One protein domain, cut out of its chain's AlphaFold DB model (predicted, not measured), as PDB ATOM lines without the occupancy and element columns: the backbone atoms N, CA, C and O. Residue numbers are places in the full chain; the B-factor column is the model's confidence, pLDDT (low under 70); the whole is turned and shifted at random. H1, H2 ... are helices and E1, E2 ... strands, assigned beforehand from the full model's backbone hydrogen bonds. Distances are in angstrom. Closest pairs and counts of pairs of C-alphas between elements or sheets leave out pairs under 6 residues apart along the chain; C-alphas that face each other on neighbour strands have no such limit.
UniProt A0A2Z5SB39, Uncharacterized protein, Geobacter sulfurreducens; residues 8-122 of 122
ATOM      1  N   ASP A   8     -38.775  50.784  -3.052       93.69
ATOM      2  CA  ASP A   8     -37.820  51.826  -2.638       93.69
ATOM      3  C   ASP A   8     -36.375  51.354  -2.620       93.69
ATOM      4  O   ASP A   8     -35.461  52.169  -2.642       93.69
ATOM      5  N   ARG A   9     -36.186  50.038  -2.567       95.94
ATOM      6  CA  ARG A   9     -34.877  49.397  -2.511       95.94
ATOM      7  C   ARG A   9     -34.432  48.858  -3.861       95.94
ATOM      8  O   ARG A   9     -33.373  48.266  -3.975       95.94
ATOM      9  N   VAL A  10     -35.261  48.982  -4.890       97.56
ATOM     10  CA  VAL A  10     -34.941  48.475  -6.223       97.56
ATOM     11  C   VAL A  10     -34.035  49.483  -6.920       97.56
ATOM     12  O   VAL A  10     -34.306  50.673  -6.861       97.56
ATOM     13  N   VAL A  11     -32.993  49.010  -7.601       97.69
ATOM     14  CA  VAL A  11     -32.085  49.863  -8.400       97.69
ATOM     15  C   VAL A  11     -32.077  49.502  -9.876       97.69
ATOM     16  O   VAL A  11     -31.829  50.350 -10.727       97.69
ATOM     17  N   ALA A  12     -32.386  48.253 -10.209       98.12
ATOM     18  CA  ALA A  12     -32.603  47.833 -11.581       98.12
ATOM     19  C   ALA A  12     -33.491  46.595 -11.619       98.12
ATOM     20  O   ALA A  12     -33.476  45.800 -10.679       98.12
ATOM     21  N   VAL A  13     -34.237  46.411 -12.708       97.75
ATOM     22  CA  VAL A  13     -35.033  45.205 -12.968       97.75
ATOM     23  C   VAL A  13     -34.973  44.831 -14.428       97.75
ATOM     24  O   VAL A  13     -35.231  45.662 -15.290       97.75
ATOM     25  N   GLN A  14     -34.695  43.562 -14.697       97.12
ATOM     26  CA  GLN A  14     -34.738  42.985 -16.027       97.12
ATOM     27  C   GLN A  14     -35.899  42.004 -16.113       97.12
ATOM     28  O   GLN A  14     -35.989  41.037 -15.357       97.12
ATOM     29  N   MET A  15     -36.802  42.273 -17.043       95.31
ATOM     30  CA  MET A  15     -37.961  41.442 -17.326       95.31
ATOM     31  C   MET A  15     -37.598  40.428 -18.405       95.31
ATOM     32  O   MET A  15     -37.002  40.792 -19.406       95.31
ATOM     33  N   THR A  16     -37.969  39.164 -18.237       92.81
ATOM     34  CA  THR A  16     -37.867  38.179 -19.322       92.81
ATOM     35  C   THR A  16     -39.212  38.071 -20.023       92.81
ATOM     36  O   THR A  16     -40.225  37.793 -19.367       92.81
ATOM     37  N   THR A  17     -39.220  38.258 -21.341       86.44
ATOM     38  CA  THR A  17     -40.411  38.115 -22.191       86.44
ATOM     39  C   THR A  17     -40.334  36.838 -23.050       86.44
ATOM     40  O   THR A  17     -39.286  36.187 -23.082       86.44
ATOM     41  N   PRO A  18     -41.425  36.412 -23.721       87.44
ATOM     42  CA  PRO A  18     -41.411  35.247 -24.615       87.44
ATOM     43  C   PRO A  18     -40.387  35.351 -25.740       87.44
ATOM     44  O   PRO A  18     -39.846  34.338 -26.170       87.44
ATOM     45  N   GLU A  19     -40.117  36.573 -26.199       87.06
ATOM     46  CA  GLU A  19     -39.108  36.864 -27.213       87.06
ATOM     47  C   GLU A  19     -37.692  36.542 -26.711       87.06
ATOM     48  O   GLU A  19     -36.863  36.076 -27.488       87.06
ATOM     49  N   ASP A  20     -37.433  36.731 -25.411       86.12
ATOM     50  CA  ASP A  20     -36.161  36.382 -24.769       86.12
ATOM     51  C   ASP A  20     -36.077  34.885 -24.426       86.12
ATOM     52  O   ASP A  20     -35.000  34.284 -24.441       86.12
ATOM     53  N   ASN A  21     -37.208  34.274 -24.057       87.38
ATOM     54  CA  ASN A  21     -37.286  32.871 -23.670       87.38
ATOM     55  C   ASN A  21     -38.666  32.271 -24.005       87.38
ATOM     56  O   ASN A  21     -39.637  32.554 -23.302       87.38
ATOM     57  N   PRO A  22     -38.772  31.345 -24.973       88.06
ATOM     58  CA  PRO A  22     -40.063  30.795 -25.394       88.06
ATOM     59  C   PRO A  22     -40.766  29.960 -24.309       88.06
ATOM     60  O   PRO A  22     -41.945  29.643 -24.445       88.06
ATOM     61  N   LEU A  23     -40.068  29.590 -23.226       88.50
ATOM     62  CA  LEU A  23     -40.651  28.872 -22.092       88.50
ATOM     63  C   LEU A  23     -41.437  29.782 -21.139       88.50
ATOM     64  O   LEU A  23     -42.168  29.267 -20.288       88.50
ATOM     65  N   VAL A  24     -41.291  31.110 -21.234       89.69
ATOM     66  CA  VAL A  24     -42.116  32.028 -20.440       89.69
ATOM     67  C   VAL A  24     -43.440  32.305 -21.149       89.69
ATOM     68  O   VAL A  24     -43.501  32.555 -22.347       89.69
ATOM     69  N   THR A  25     -44.526  32.294 -20.385       90.56
ATOM     70  CA  THR A  25     -45.888  32.560 -20.875       90.56
ATOM     71  C   THR A  25     -46.500  33.715 -20.099       90.56
ATOM     72  O   THR A  25     -45.917  34.180 -19.115       90.56
ATOM     73  N   ASP A  26     -47.660  34.211 -20.529       88.88
ATOM     74  CA  ASP A  26     -48.336  35.324 -19.850       88.88
ATOM     75  C   ASP A  26     -48.689  34.981 -18.392       88.88
ATOM     76  O   ASP A  26     -48.750  35.864 -17.543       88.88
ATOM     77  N   ALA A  27     -48.847  33.696 -18.070       89.19
ATOM     78  CA  ALA A  27     -49.061  33.218 -16.706       89.19
ATOM     79  C   ALA A  27     -47.755  32.900 -15.948       89.19
ATOM     80  O   ALA A  27     -47.793  32.590 -14.759       89.19
ATOM     81  N   SER A  28     -46.598  32.923 -16.618       91.12
ATOM     82  CA  SER A  28     -45.317  32.504 -16.042       91.12
ATOM     83  C   SER A  28     -44.137  33.290 -16.620       91.12
ATOM     84  O   SER A  28     -43.279  32.743 -17.314       91.12
ATOM     85  N   ARG A  29     -44.081  34.575 -16.280       93.12
ATOM     86  CA  ARG A  29     -42.956  35.486 -16.494       93.12
ATOM     87  C   ARG A  29     -41.874  35.335 -15.425       93.12
ATOM     88  O   ARG A  29     -42.066  34.713 -14.369       93.12
ATOM     89  N   ILE A  30     -40.720  35.923 -15.727       94.44
ATOM     90  CA  ILE A  30     -39.531  35.963 -14.875       94.44
ATOM     91  C   ILE A  30     -39.037  37.413 -14.786       94.44
ATOM     92  O   ILE A  30     -39.130  38.165 -15.755       94.44
ATOM     93  N   MET A  31     -38.528  37.802 -13.617       95.69
ATOM     94  CA  MET A  31     -37.830  39.072 -13.410       95.69
ATOM     95  C   MET A  31     -36.556  38.839 -12.598       95.69
ATOM     96  O   MET A  31     -36.609  38.209 -11.541       95.69
ATOM     97  N   ASP A  32     -35.432  39.371 -13.061       96.75
ATOM     98  CA  ASP A  32     -34.251  39.599 -12.230       96.75
ATOM     99  C   ASP A  32     -34.367  40.999 -11.616       96.75
ATOM    100  O   ASP A  32     -34.538  41.982 -12.335       96.75
ATOM    101  N   VAL A  33     -34.302  41.100 -10.288       97.38
ATOM    102  CA  VAL A  33     -34.415  42.369  -9.552       97.38
ATOM    103  C   VAL A  33     -33.134  42.608  -8.772       97.38
ATOM    104  O   VAL A  33     -32.709  41.742  -8.007       97.38
ATOM    105  N   TRP A  34     -32.536  43.779  -8.944       97.94
ATOM    106  CA  TRP A  34     -31.378  44.231  -8.184       97.94
ATOM    107  C   TRP A  34     -31.826  45.193  -7.093       97.94
ATOM    108  O   TRP A  34     -32.551  46.153  -7.369       97.94
ATOM    109  N   PHE A  35     -31.374  44.931  -5.869       97.44
ATOM    110  CA  PHE A  35     -31.645  45.762  -4.703       97.44
ATOM    111  C   PHE A  35     -30.402  46.535  -4.256       97.44
ATOM    112  O   PHE A  35     -29.290  46.003  -4.335       97.44
ATOM    113  N   ASP A  36     -30.608  47.764  -3.779       94.56
ATOM    114  CA  ASP A  36     -29.597  48.567  -3.096       94.56
ATOM    115  C   ASP A  36     -29.217  47.964  -1.732       94.56
ATOM    116  O   ASP A  36     -29.874  47.078  -1.176       94.56
ATOM    117  N   GLY A  37     -28.114  48.458  -1.177       92.06
ATOM    118  CA  GLY A  37     -27.588  48.033   0.114       92.06
ATOM    119  C   GLY A  37     -26.069  48.175   0.172       92.06
ATOM    120  O   GLY A  37     -25.473  48.743  -0.743       92.06
ATOM    121  N   PRO A  38     -25.419  47.633   1.221       91.44
ATOM    122  CA  PRO A  38     -23.956  47.587   1.305       91.44
ATOM    123  C   PRO A  38     -23.306  46.882   0.107       91.44
ATOM    124  O   PRO A  38     -22.192  47.214  -0.280       91.44
ATOM    125  N   ALA A  39     -24.022  45.921  -0.474       95.19
ATOM    126  CA  ALA A  39     -23.708  45.296  -1.744       95.19
ATOM    127  C   ALA A  39     -24.994  45.178  -2.565       95.19
ATOM    128  O   ALA A  39     -26.067  44.911  -2.016       95.19
ATOM    129  N   ILE A  40     -24.872  45.333  -3.881       96.88
ATOM    130  CA  ILE A  40     -25.966  45.136  -4.823       96.88
ATOM    131  C   ILE A  40     -26.289  43.649  -4.912       96.88
ATOM    132  O   ILE A  40     -25.442  42.829  -5.279       96.88
ATOM    133  N   ARG A  41     -27.542  43.298  -4.615       96.00
ATOM    134  CA  ARG A  41     -28.007  41.906  -4.616       96.00
ATOM    135  C   ARG A  41     -29.033  41.672  -5.705       96.00
ATOM    136  O   ARG A  41     -30.059  42.343  -5.745       96.00
ATOM    137  N   LYS A  42     -28.772  40.671  -6.549       95.94
ATOM    138  CA  LYS A  42     -29.721  40.198  -7.560       95.94
ATOM    139  C   LYS A  42     -30.592  39.080  -6.998       95.94
ATOM    140  O   LYS A  42     -30.074  38.070  -6.526       95.94
ATOM    141  N   GLN A  43     -31.904  39.219  -7.131       95.44
ATOM    142  CA  GLN A  43     -32.885  38.200  -6.791       95.44
ATOM    143  C   GLN A  43     -33.710  37.827  -8.022       95.44
ATOM    144  O   GLN A  43     -34.274  38.684  -8.699       95.44
ATOM    145  N   LEU A  44     -33.827  36.524  -8.266       94.62
ATOM    146  CA  LEU A  44     -34.653  35.978  -9.333       94.62
ATOM    147  C   LEU A  44     -36.079  35.731  -8.834       94.62
ATOM    148  O   LEU A  44     -36.295  34.951  -7.900       94.62
ATOM    149  N   PHE A  45     -37.054  36.338  -9.501       92.94
ATOM    150  CA  PHE A  45     -38.479  36.113  -9.299       92.94
ATOM    151  C   PHE A  45     -39.039  35.300 -10.465       92.94
ATOM    152  O   PHE A  45     -38.921  35.684 -11.625       92.94
ATOM    153  N   LYS A  46     -39.661  34.156 -10.157       90.81
ATOM    154  CA  LYS A  46     -40.258  33.239 -11.143       90.81
ATOM    155  C   LYS A  46     -41.768  33.147 -10.964       90.81
ATOM    156  O   LYS A  46     -42.269  33.353  -9.850       90.81
ATOM    157  N   LYS A  47     -42.451  32.705 -12.025       89.25
ATOM    158  CA  LYS A  47     -43.899  32.440 -12.037       89.25
ATOM    159  C   LYS A  47     -44.699  33.682 -11.637       89.25
ATOM    160  O   LYS A  47     -45.566  33.611 -10.775       89.25
ATOM    161  N   VAL A  48     -44.310  34.822 -12.197       91.38
ATOM    162  CA  VAL A  48     -45.050  36.081 -12.068       91.38
ATOM    163  C   VAL A  48     -45.981  36.173 -13.271       91.38
ATOM    164  O   VAL A  48     -45.599  35.762 -14.364       91.38
ATOM    165  N   SER A  49     -47.202  36.655 -13.110       93.12
ATOM    166  CA  SER A  49     -48.069  36.912 -14.259       93.12
ATOM    167  C   SER A  49     -47.571  38.122 -15.057       93.12
ATOM    168  O   SER A  49     -46.857  38.990 -14.551       93.12
ATOM    169  N   ARG A  50     -47.973  38.211 -16.322       93.56
ATOM    170  CA  ARG A  50     -47.736  39.380 -17.172       93.56
ATOM    171  C   ARG A  50     -48.292  40.652 -16.537       93.56
ATOM    172  O   ARG A  50     -47.582  41.646 -16.492       93.56
ATOM    173  N   ALA A  51     -49.510  40.598 -15.999       93.25
ATOM    174  CA  ALA A  51     -50.143  41.751 -15.361       93.25
ATOM    175  C   ALA A  51     -49.339  42.250 -14.148       93.25
ATOM    176  O   ALA A  51     -49.123  43.449 -14.004       93.25
ATOM    177  N   GLU A  52     -48.843  41.341 -13.302       92.81
ATOM    178  CA  GLU A  52     -47.985  41.701 -12.165       92.81
ATOM    179  C   GLU A  52     -46.652  42.306 -12.627       92.81
ATOM    180  O   GLU A  52     -46.211  43.308 -12.066       92.81
ATOM    181  N   GLN A  53     -46.020  41.732 -13.658       94.12
ATOM    182  CA  GLN A  53     -44.773  42.248 -14.228       94.12
ATOM    183  C   GLN A  53     -44.961  43.649 -14.835       94.12
ATOM    184  O   GLN A  53     -44.181  44.553 -14.542       94.12
ATOM    185  N   GLU A  54     -46.007  43.851 -15.638       94.06
ATOM    186  CA  GLU A  54     -46.323  45.138 -16.266       94.06
ATOM    187  C   GLU A  54     -46.690  46.200 -15.223       94.06
ATOM    188  O   GLU A  54     -46.209  47.332 -15.296       94.06
ATOM    189  N   GLN A  55     -47.476  45.841 -14.205       94.56
ATOM    190  CA  GLN A  55     -47.809  46.750 -13.109       94.56
ATOM    191  C   GLN A  55     -46.564  47.151 -12.311       94.56
ATOM    192  O   GLN A  55     -46.408  48.314 -11.928       94.56
ATOM    193  N   PHE A  56     -45.665  46.199 -12.066       94.88
ATOM    194  CA  PHE A  56     -44.409  46.446 -11.376       94.88
ATOM    195  C   PHE A  56     -43.498  47.384 -12.189       94.88
ATOM    196  O   PHE A  56     -43.009  48.382 -11.655       94.88
ATOM    197  N   ALA A  57     -43.355  47.140 -13.494       95.44
ATOM    198  CA  ALA A  57     -42.635  48.016 -14.415       95.44
ATOM    199  C   ALA A  57     -43.226  49.435 -14.455       95.44
ATOM    200  O   ALA A  57     -42.495  50.421 -14.338       95.44
ATOM    201  N   ALA A  58     -44.553  49.554 -14.542       96.06
ATOM    202  CA  ALA A  58     -45.244  50.840 -14.539       96.06
ATOM    203  C   ALA A  58     -44.994  51.634 -13.246       96.06
ATOM    204  O   ALA A  58     -44.833  52.855 -13.287       96.06
ATOM    205  N   ASN A  59     -44.925  50.959 -12.095       96.50
ATOM    206  CA  ASN A  59     -44.617  51.606 -10.821       96.50
ATOM    207  C   ASN A  59     -43.178  52.141 -10.780       96.50
ATOM    208  O   ASN A  59     -42.962  53.240 -10.276       96.50
ATOM    209  N   LEU A  60     -42.206  51.412 -11.337       97.19
ATOM    210  CA  LEU A  60     -40.817  51.873 -11.437       97.19
ATOM    211  C   LEU A  60     -40.675  53.074 -12.379       97.19
ATOM    212  O   LEU A  60     -40.036  54.066 -12.031       97.19
ATOM    213  N   LEU A  61     -41.327  53.033 -13.542       96.44
ATOM    214  CA  LEU A  61     -41.335  54.149 -14.494       96.44
ATOM    215  C   LEU A  61     -41.892  55.433 -13.866       96.44
ATOM    216  O   LEU A  61     -41.291  56.497 -14.000       96.44
ATOM    217  N   LYS A  62     -42.989  55.334 -13.102       96.12
ATOM    218  CA  LYS A  62     -43.556  56.471 -12.350       96.12
ATOM    219  C   LYS A  62     -42.582  57.070 -11.334       96.12
ATOM    220  O   LYS A  62     -42.690  58.250 -11.021       96.12
ATOM    221  N   ARG A  63     -41.634  56.278 -10.828       94.62
ATOM    222  CA  ARG A  63     -40.575  56.732  -9.914       94.62
ATOM    223  C   ARG A  63     -39.375  57.348 -10.629       94.62
ATOM    224  O   ARG A  63     -38.445  57.789  -9.966       94.62
ATOM    225  N   GLY A  64     -39.388  57.383 -11.959       95.38
ATOM    226  CA  GLY A  64     -38.331  57.988 -12.759       95.38
ATOM    227  C   GLY A  64     -37.272  57.013 -13.262       95.38
ATOM    228  O   GLY A  64     -36.272  57.479 -13.813       95.38
ATOM    229  N   PHE A  65     -37.493  55.699 -13.142       97.38
ATOM    230  CA  PHE A  65     -36.618  54.707 -13.770       97.38
ATOM    231  C   PHE A  65     -36.561  54.937 -15.283       97.38
ATOM    232  O   PHE A  65     -37.555  55.315 -15.906       97.38
ATOM    233  N   VAL A  66     -35.393  54.702 -15.873       96.88
ATOM    234  CA  VAL A  66     -35.184  54.757 -17.322       96.88
ATOM    235  C   VAL A  66     -35.294  53.351 -17.894       96.88
ATOM    236  O   VAL A  66     -34.767  52.397 -17.323       96.88
ATOM    237  N   GLN A  67     -35.990  53.220 -19.023       97.06
ATOM    238  CA  GLN A  67     -36.191  51.944 -19.699       97.06
ATOM    239  C   GLN A  67     -35.194  51.744 -20.840       97.06
ATOM    240  O   GLN A  67     -35.067  52.575 -21.731       97.06
ATOM    241  N   SER A  68     -34.552  50.579 -20.854       95.44
ATOM    242  CA  SER A  68     -33.679  50.090 -21.916       95.44
ATOM    243  C   SER A  68     -34.144  48.704 -22.372       95.44
ATOM    244  O   SER A  68     -33.675  47.675 -21.887       95.44
ATOM    245  N   GLY A  69     -35.079  48.652 -23.323       93.25
ATOM    246  CA  GLY A  69     -35.692  47.386 -23.738       93.25
ATOM    247  C   GLY A  69     -36.475  46.746 -22.588       93.25
ATOM    248  O   GLY A  69     -37.451  47.327 -22.115       93.25
ATOM    249  N   ASN A  70     -36.043  45.564 -22.147       94.31
ATOM    250  CA  ASN A  70     -36.640  44.834 -21.025       94.31
ATOM    251  C   ASN A  70     -36.008  45.174 -19.657       94.31
ATOM    252  O   ASN A  70     -36.434  44.635 -18.635       94.31
ATOM    253  N   LEU A  71     -35.010  46.062 -19.635       97.06
ATOM    254  CA  LEU A  71     -34.331  46.537 -18.436       97.06
ATOM    255  C   LEU A  71     -34.895  47.895 -17.996       97.06
ATOM    256  O   LEU A  71     -35.099  48.785 -18.818       97.06
ATOM    257  N   LEU A  72     -35.102  48.068 -16.697       98.00
ATOM    258  CA  LEU A  72     -35.415  49.332 -16.032       98.00
ATOM    259  C   LEU A  72     -34.306  49.642 -15.032       98.00
ATOM    260  O   LEU A  72     -33.905  48.749 -14.290       98.00
ATOM    261  N   ILE A  73     -33.833  50.885 -14.996       97.94
ATOM    262  CA  ILE A  73     -32.711  51.314 -14.148       97.94
ATOM    263  C   ILE A  73     -33.089  52.584 -13.388       97.94
ATOM    264  O   ILE A  73     -33.626  53.511 -13.995       97.94
ATOM    265  N   ASP A  74     -32.783  52.648 -12.092       96.88
ATOM    266  CA  ASP A  74     -32.779  53.900 -11.335       96.88
ATOM    267  C   ASP A  74     -31.541  54.718 -11.736       96.88
ATOM    268  O   ASP A  74     -30.419  54.288 -11.448       96.88
ATOM    269  N   PRO A  75     -31.698  55.897 -12.369       95.06
ATOM    270  CA  PRO A  75     -30.561  56.745 -12.712       95.06
ATOM    271  C   PRO A  75     -29.681  57.058 -11.500       95.06
ATOM    272  O   PRO A  75     -28.465  57.099 -11.630       95.06
ATOM    273  N   ARG A  76     -30.270  57.210 -10.307       92.75
ATOM    274  CA  ARG A  76     -29.553  57.601  -9.084       92.75
ATOM    275  C   ARG A  76     -28.626  56.514  -8.544       92.75
ATOM    276  O   ARG A  76     -27.762  56.813  -7.729       92.75
ATOM    277  N   ALA A  77     -28.814  55.266  -8.970       92.75
ATOM    278  CA  ALA A  77     -27.962  54.149  -8.576       92.75
ATOM    279  C   ALA A  77     -26.728  53.989  -9.478       92.75
ATOM    280  O   ALA A  77     -25.843  53.190  -9.173       92.75
ATOM    281  N   VAL A  78     -26.661  54.711 -10.601       94.50
ATOM    282  CA  VAL A  78     -25.552  54.614 -11.552       94.50
ATOM    283  C   VAL A  78     -24.314  55.295 -10.973       94.50
ATOM    284  O   VAL A  78     -24.296  56.504 -10.763       94.50
ATOM    285  N   LEU A  79     -23.259  54.514 -10.744       93.56
ATOM    286  CA  LEU A  79     -21.957  55.012 -10.293       93.56
ATOM    287  C   LEU A  79     -21.082  55.470 -11.461       93.56
ATOM    288  O   LEU A  79     -20.318  56.423 -11.344       93.56
ATOM    289  N   PHE A  80     -21.160  54.742 -12.570       90.25
ATOM    290  CA  PHE A  80     -20.345  54.963 -13.755       90.25
ATOM    291  C   PHE A  80     -21.103  54.493 -14.995       90.25
ATOM    292  O   PHE A  80     -21.832  53.503 -14.933       90.25
ATOM    293  N   ALA A  81     -20.929  55.194 -16.111       91.00
ATOM    294  CA  ALA A  81     -21.554  54.873 -17.385       91.00
ATOM    295  C   ALA A  81     -20.554  55.101 -18.524       91.00
ATOM    296  O   ALA A  81     -19.975  56.180 -18.637       91.00
ATOM    297  N   GLU A  82     -20.385  54.100 -19.383       92.06
ATOM    298  CA  GLU A  82     -19.500  54.138 -20.544       92.06
ATOM    299  C   GLU A  82     -20.282  53.784 -21.811       92.06
ATOM    300  O   GLU A  82     -20.925  52.736 -21.893       92.06
ATOM    301  N   MET A  83     -20.242  54.668 -22.806       89.94
ATOM    302  CA  MET A  83     -20.839  54.416 -24.116       89.94
ATOM    303  C   MET A  83     -19.830  53.671 -24.993       89.94
ATOM    304  O   MET A  83     -18.770  54.217 -25.286       89.94
ATOM    305  N   GLU A  84     -20.177  52.476 -25.480       83.00
ATOM    306  CA  GLU A  84     -19.336  51.739 -26.434       83.00
ATOM    307  C   GLU A  84     -19.462  52.355 -27.841       83.00
ATOM    308  O   GLU A  84     -18.476  52.716 -28.483       83.00
ATOM    309  N   ASN A  85     -20.697  52.504 -28.333       83.69
ATOM    310  CA  ASN A  85     -21.028  53.196 -29.583       83.69
ATOM    311  C   ASN A  85     -22.506  53.612 -29.565       83.69
ATOM    312  O   ASN A  85     -23.347  52.883 -29.051       83.69
ATOM    313  N   HIS A  86     -22.859  54.725 -30.210       76.25
ATOM    314  CA  HIS A  86     -24.240  55.220 -30.284       76.25
ATOM    315  C   HIS A  86     -25.253  54.196 -30.841       76.25
ATOM    316  O   HIS A  86     -26.410  54.204 -30.429       76.25
ATOM    317  N   LEU A  87     -24.834  53.301 -31.746       76.56
ATOM    318  CA  LEU A  87     -25.692  52.254 -32.326       76.56
ATOM    319  C   LEU A  87     -25.889  51.043 -31.401       76.56
ATOM    320  O   LEU A  87     -26.963  50.444 -31.394       76.56
ATOM    321  N   LEU A  88     -24.854  50.665 -30.647       77.19
ATOM    322  CA  LEU A  88     -24.851  49.463 -29.804       77.19
ATOM    323  C   LEU A  88     -25.304  49.761 -28.369       77.19
ATOM    324  O   LEU A  88     -25.886  48.898 -27.714       77.19
ATOM    325  N   GLY A  89     -25.100  50.997 -27.917       90.94
ATOM    326  CA  GLY A  89     -25.307  51.421 -26.544       90.94
ATOM    327  C   GLY A  89     -24.025  51.369 -25.721       90.94
ATOM    328  O   GLY A  89     -22.927  51.609 -26.230       90.94
ATOM    329  N   GLY A  90     -24.181  51.097 -24.431       93.19
ATOM    330  CA  GLY A  90     -23.100  51.162 -23.460       93.19
ATOM    331  C   GLY A  90     -23.324  50.270 -22.249       93.19
ATOM    332  O   GLY A  90     -24.289  49.500 -22.174       93.19
ATOM    333  N   VAL A  91     -22.422  50.405 -21.287       95.06
ATOM    334  CA  VAL A  91     -22.432  49.688 -20.017       95.06
ATOM    335  C   VAL A  91     -22.552  50.695 -18.882       95.06
ATOM    336  O   VAL A  91     -21.920  51.748 -18.890       95.06
ATOM    337  N   ILE A  92     -23.374  50.367 -17.892       95.75
ATOM    338  CA  ILE A  92     -23.475  51.118 -16.642       95.75
ATOM    339  C   ILE A  92     -23.070  50.232 -15.471       95.75
ATOM    340  O   ILE A  92     -23.351  49.037 -15.473       95.75
ATOM    341  N   THR A  93     -22.464  50.825 -14.449       96.81
ATOM    342  CA  THR A  93     -22.191  50.185 -13.160       96.81
ATOM    343  C   THR A  93     -23.162  50.728 -12.124       96.81
ATOM    344  O   THR A  93     -23.172  51.928 -11.864       96.81
ATOM    345  N   ILE A  94     -23.959  49.849 -11.511       95.94
ATOM    346  CA  ILE A  94     -24.981  50.222 -10.512       95.94
ATOM    347  C   ILE A  94     -24.560  49.932  -9.062       95.94
ATOM    348  O   ILE A  94     -25.379  49.947  -8.149       95.94
ATOM    349  N   GLY A  95     -23.284  49.602  -8.853       94.75
ATOM    350  CA  GLY A  95     -22.707  49.257  -7.556       94.75
ATOM    351  C   GLY A  95     -21.804  48.033  -7.622       94.75
ATOM    352  O   GLY A  95     -21.376  47.618  -8.700       94.75
ATOM    353  N   PHE A  96     -21.523  47.446  -6.460       95.94
ATOM    354  CA  PHE A  96     -20.660  46.274  -6.313       95.94
ATOM    355  C   PHE A  96     -21.428  45.132  -5.650       95.94
ATOM    356  O   PHE A  96     -22.205  45.359  -4.726       95.94
ATOM    357  N   GLY A  97     -21.229  43.908  -6.131       94.69
ATOM    358  CA  GLY A  97     -21.810  42.710  -5.531       94.69
ATOM    359  C   GLY A  97     -21.069  42.265  -4.268       94.69
ATOM    360  O   GLY A  97     -20.022  42.804  -3.915       94.69
ATOM    361  N   ASP A  98     -21.568  41.208  -3.621       92.00
ATOM    362  CA  ASP A  98     -20.977  40.648  -2.389       92.00
ATOM    363  C   ASP A  98     -19.518  40.168  -2.562       92.00
ATOM    364  O   ASP A  98     -18.778  40.021  -1.594       92.00
ATOM    365  N   ASN A  99     -19.082  39.927  -3.800       92.94
ATOM    366  CA  ASN A  99     -17.713  39.544  -4.158       92.94
ATOM    367  C   ASN A  99     -16.822  40.742  -4.537       92.94
ATOM    368  O   ASN A  99     -15.756  40.545  -5.122       92.94
ATOM    369  N   ASN A 100     -17.278  41.965  -4.258       91.88
ATOM    370  CA  ASN A 100     -16.624  43.225  -4.603       91.88
ATOM    371  C   ASN A 100     -16.377  43.424  -6.112       91.88
ATOM    372  O   ASN A 100     -15.517  44.210  -6.508       91.88
ATOM    373  N   ARG A 101     -17.109  42.704  -6.973       95.44
ATOM    374  CA  ARG A 101     -17.087  42.932  -8.424       95.44
ATOM    375  C   ARG A 101     -18.167  43.941  -8.812       95.44
ATOM    376  O   ARG A 101     -19.245  43.902  -8.213       95.44
ATOM    377  N   PRO A 102     -17.905  44.814  -9.801       95.12
ATOM    378  CA  PRO A 102     -18.912  45.745 -10.287       95.12
ATOM    379  C   PRO A 102     -20.112  44.978 -10.852       95.12
ATOM    380  O   PRO A 102     -19.966  43.928 -11.486       95.12
ATOM    381  N   VAL A 103     -21.309  45.494 -10.586       96.81
ATOM    382  CA  VAL A 103     -22.549  45.008 -11.190       96.81
ATOM    383  C   VAL A 103     -22.830  45.865 -12.410       96.81
ATOM    384  O   VAL A 103     -23.311  46.995 -12.299       96.81
ATOM    385  N   GLU A 104     -22.500  45.300 -13.563       96.25
ATOM    386  CA  GLU A 104     -22.587  45.958 -14.859       96.25
ATOM    387  C   GLU A 104     -23.851  45.544 -15.612       96.25
ATOM    388  O   GLU A 104     -24.204  44.362 -15.667       96.25
ATOM    389  N   LEU A 105     -24.530  46.519 -16.214       96.19
ATOM    390  CA  LEU A 105     -25.730  46.311 -17.019       96.19
ATOM    391  C   LEU A 105     -25.561  46.962 -18.389       96.19
ATOM    392  O   LEU A 105     -25.081  48.088 -18.500       96.19
ATOM    393  N   LYS A 106     -25.993  46.258 -19.437       94.88
ATOM    394  CA  LYS A 106     -25.991  46.789 -20.803       94.88
ATOM    395  C   LYS A 106     -27.233  47.631 -21.049       94.88
ATOM    396  O   LYS A 106     -28.352  47.178 -20.805       94.88
ATOM    397  N   VAL A 107     -27.035  48.827 -21.587       95.12
ATOM    398  CA  VAL A 107     -28.105  49.764 -21.933       95.12
ATOM    399  C   VAL A 107     -28.011  50.171 -23.397       95.12
ATOM    400  O   VAL A 107     -26.923  50.297 -23.948       95.12
ATOM    401  N   LYS A 108     -29.158  50.377 -24.049       94.25
ATOM    402  CA  LYS A 108     -29.225  50.849 -25.441       94.25
ATOM    403  C   LYS A 108     -28.883  52.338 -25.526       94.25
ATOM    404  O   LYS A 108     -29.100  53.068 -24.565       94.25
ATOM    405  N   GLY A 109     -28.441  52.795 -26.701       91.06
ATOM    406  CA  GLY A 109     -27.984  54.176 -26.919       91.06
ATOM    407  C   GLY A 109     -28.963  55.254 -26.438       91.06
ATOM    408  O   GLY A 109     -28.561  56.142 -25.697       91.06
ATOM    409  N   GLN A 110     -30.256  55.140 -26.767       91.81
ATOM    410  CA  GLN A 110     -31.261  56.110 -26.302       91.81
ATOM    411  C   GLN A 110     -31.379  56.140 -24.773       91.81
ATOM    412  O   GLN A 110     -31.332  57.205 -24.170       91.81
ATOM    413  N   ALA A 111     -31.480  54.968 -24.144       92.69
ATOM    414  CA  ALA A 111     -31.597  54.870 -22.692       92.69
ATOM    415  C   ALA A 111     -30.343  55.392 -21.980       92.69
ATOM    416  O   ALA A 111     -30.446  55.985 -20.912       92.69
ATOM    417  N   PHE A 112     -29.163  55.203 -22.575       93.44
ATOM    418  CA  PHE A 112     -27.926  55.792 -22.076       93.44
ATOM    419  C   PHE A 112     -27.991  57.324 -22.095       93.44
ATOM    420  O   PHE A 112     -27.676  57.955 -21.092       93.44
ATOM    421  N   SER A 113     -28.424  57.923 -23.210       91.25
ATOM    422  CA  SER A 113     -28.587  59.378 -23.311       91.25
ATOM    423  C   SER A 113     -29.571  59.913 -22.268       91.25
ATOM    424  O   SER A 113     -29.281  60.908 -21.609       91.25
ATOM    425  N   ASP A 114     -30.695  59.220 -22.064       92.38
ATOM    426  CA  ASP A 114     -31.699  59.588 -21.061       92.38
ATOM    427  C   ASP A 114     -31.136  59.488 -19.630       92.38
ATOM    428  O   ASP A 114     -31.385  60.363 -18.800       92.38
ATOM    429  N   LEU A 115     -30.353  58.441 -19.336       91.75
ATOM    430  CA  LEU A 115     -29.651  58.285 -18.057       91.75
ATOM    431  C   LEU A 115     -28.659  59.428 -17.824       91.75
ATOM    432  O   LEU A 115     -28.674  60.036 -16.756       91.75
ATOM    433  N   ALA A 116     -27.827  59.739 -18.818       88.94
ATOM    434  CA  ALA A 116     -26.830  60.799 -18.724       88.94
ATOM    435  C   ALA A 116     -27.473  62.179 -18.510       88.94
ATOM    436  O   ALA A 116     -27.002  62.942 -17.671       88.94
ATOM    437  N   ALA A 117     -28.573  62.477 -19.209       90.38
ATOM    438  CA  ALA A 117     -29.317  63.723 -19.025       90.38
ATOM    439  C   ALA A 117     -29.853  63.855 -17.590       90.38
ATOM    440  O   ALA A 117     -29.593  64.854 -16.927       90.38
ATOM    441  N   LYS A 118     -30.507  62.809 -17.067       90.06
ATOM    442  CA  LYS A 118     -31.032  62.811 -15.690       90.06
ATOM    443  C   LYS A 118     -29.946  62.924 -14.623       90.06
ATOM    444  O   LYS A 118     -30.198  63.491 -13.566       90.06
ATOM    445  N   LEU A 119     -28.766  62.359 -14.872       86.75
ATOM    446  CA  LEU A 119     -27.617  62.474 -13.973       86.75
ATOM    447  C   LEU A 119     -27.004  63.880 -13.987       86.75
ATOM    448  O   LEU A 119     -26.514  64.329 -12.959       86.75
ATOM    449  N   ALA A 120     -27.037  64.574 -15.129       84.50
ATOM    450  CA  ALA A 120     -26.524  65.937 -15.262       84.50
ATOM    451  C   ALA A 120     -27.456  67.009 -14.661       84.50
ATOM    452  O   ALA A 120     -27.008  68.117 -14.378       84.50
ATOM    453  N   GLU A 121     -28.740  66.692 -14.478       79.62
ATOM    454  CA  GLU A 121     -29.734  67.548 -13.809       79.62
ATOM    455  C   GLU A 121     -29.667  67.477 -12.266       79.62
ATOM    456  O   GLU A 121     -30.403  68.206 -11.594       79.62
ATOM    457  N   GLY A 122     -28.834  66.581 -11.718       57.81
ATOM    458  CA  GLY A 122     -28.731  66.250 -10.290       57.81
ATOM    459  C   GLY A 122     -27.718  67.062  -9.495       57.81
ATOM    460  O   GLY A 122     -26.643  67.393 -10.040       57.81
TER     461      GLY A 122
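What this domain is: This is residues 8 to 122 of the 122 residues of an uncharacterized protein of Geobacter sulfurreducens (UniProt A0A2Z5SB39). A strongly twisted sheet of five strands, with H1 packed over one face, is partly face to face on its other side with a smaller sheet of three strands, E6 to E8, which crosses it near E1, E5 and E4 and leaves E2 and E3 uncovered. H2 packs on E4 of the large sheet and on E6 and E7 of the small one. The printed part has 115 residues with two named helices and eight named strands, in the order E1 E2 E3 H1 E4 E5 E6 E7 E8 H2. Both sheets, E3 E2 E1 E5 E4 and E6 E7 E8, are antiparallel, and the class is mixed. The whole is compact and rounded, with a radius of gyration of the C-alphas of 14.1 A and spans of 39 by 33 by 24 A.

How they stand to each other: E1, residues 10 to 16, E2, residues 29 to 35, and E3, residues 41 to 48, form a meander, each strand the antiparallel neighbour of the one before. N 14 and O 32 are 2.8 A apart, and N 33 and O 43 are 2.9 A apart, both within hydrogen-bond range. E4, residues 66 to 68, and E5, residues 71 to 73, are a hairpin, with N 66 and O 73 at 2.8 A; E5 is also the neighbour of E1, with N 13 and O 72 at 2.8 A. H1, residues 50 to 62, is on this sheet at a height of 9.4 A, over E1 and only just over E5, which has 3 of its C-alphas; it runs slantwise, at 35 degrees to E1 on the local plane. The closest C-alphas of H1 and E5 are those of Ala 57 and Leu 72, 7.5 A apart. E6, residues 80 to 85, E7, residues 89 to 96, and E8, residues 102 to 107, form the second meander, with N 91 and O 82 at 2.8 A and N 105 and O 92 at 2.9 A. The two sheets make a sandwich, two sheets face to face, the facing parts 10.4 A centre to centre and the strands at 50 degrees. H2, residues 109 to 120, is on both sheets, and on the large one it lies on the opposite face from H1. The closest C-alphas of E4 and H2 are those of Ser 68 and Ala 111, 5.3 A apart. In H1 and H2 every O i to N i+4 pair is within hydrogen-bond range.

Where its parts are: E1 begins at C-alpha 10, (-34.941, 48.475, -6.223). E2 is 19.3 A long, E3 19.5 A, H1 18.2 A and E7 21.4 A. H2, 16.6 A long, ends at C-alpha 120, (-26.524, 65.937, -15.262).

The domain as a whole: The C-alphas of Leu 23 and Glu 121 are the two farthest apart, 41.0 A. The printed part has no cut. The link from E1 to E2, residues 17 to 28, is long. Mean pLDDT of the printed part is 92.5, and residue 122 is under 70.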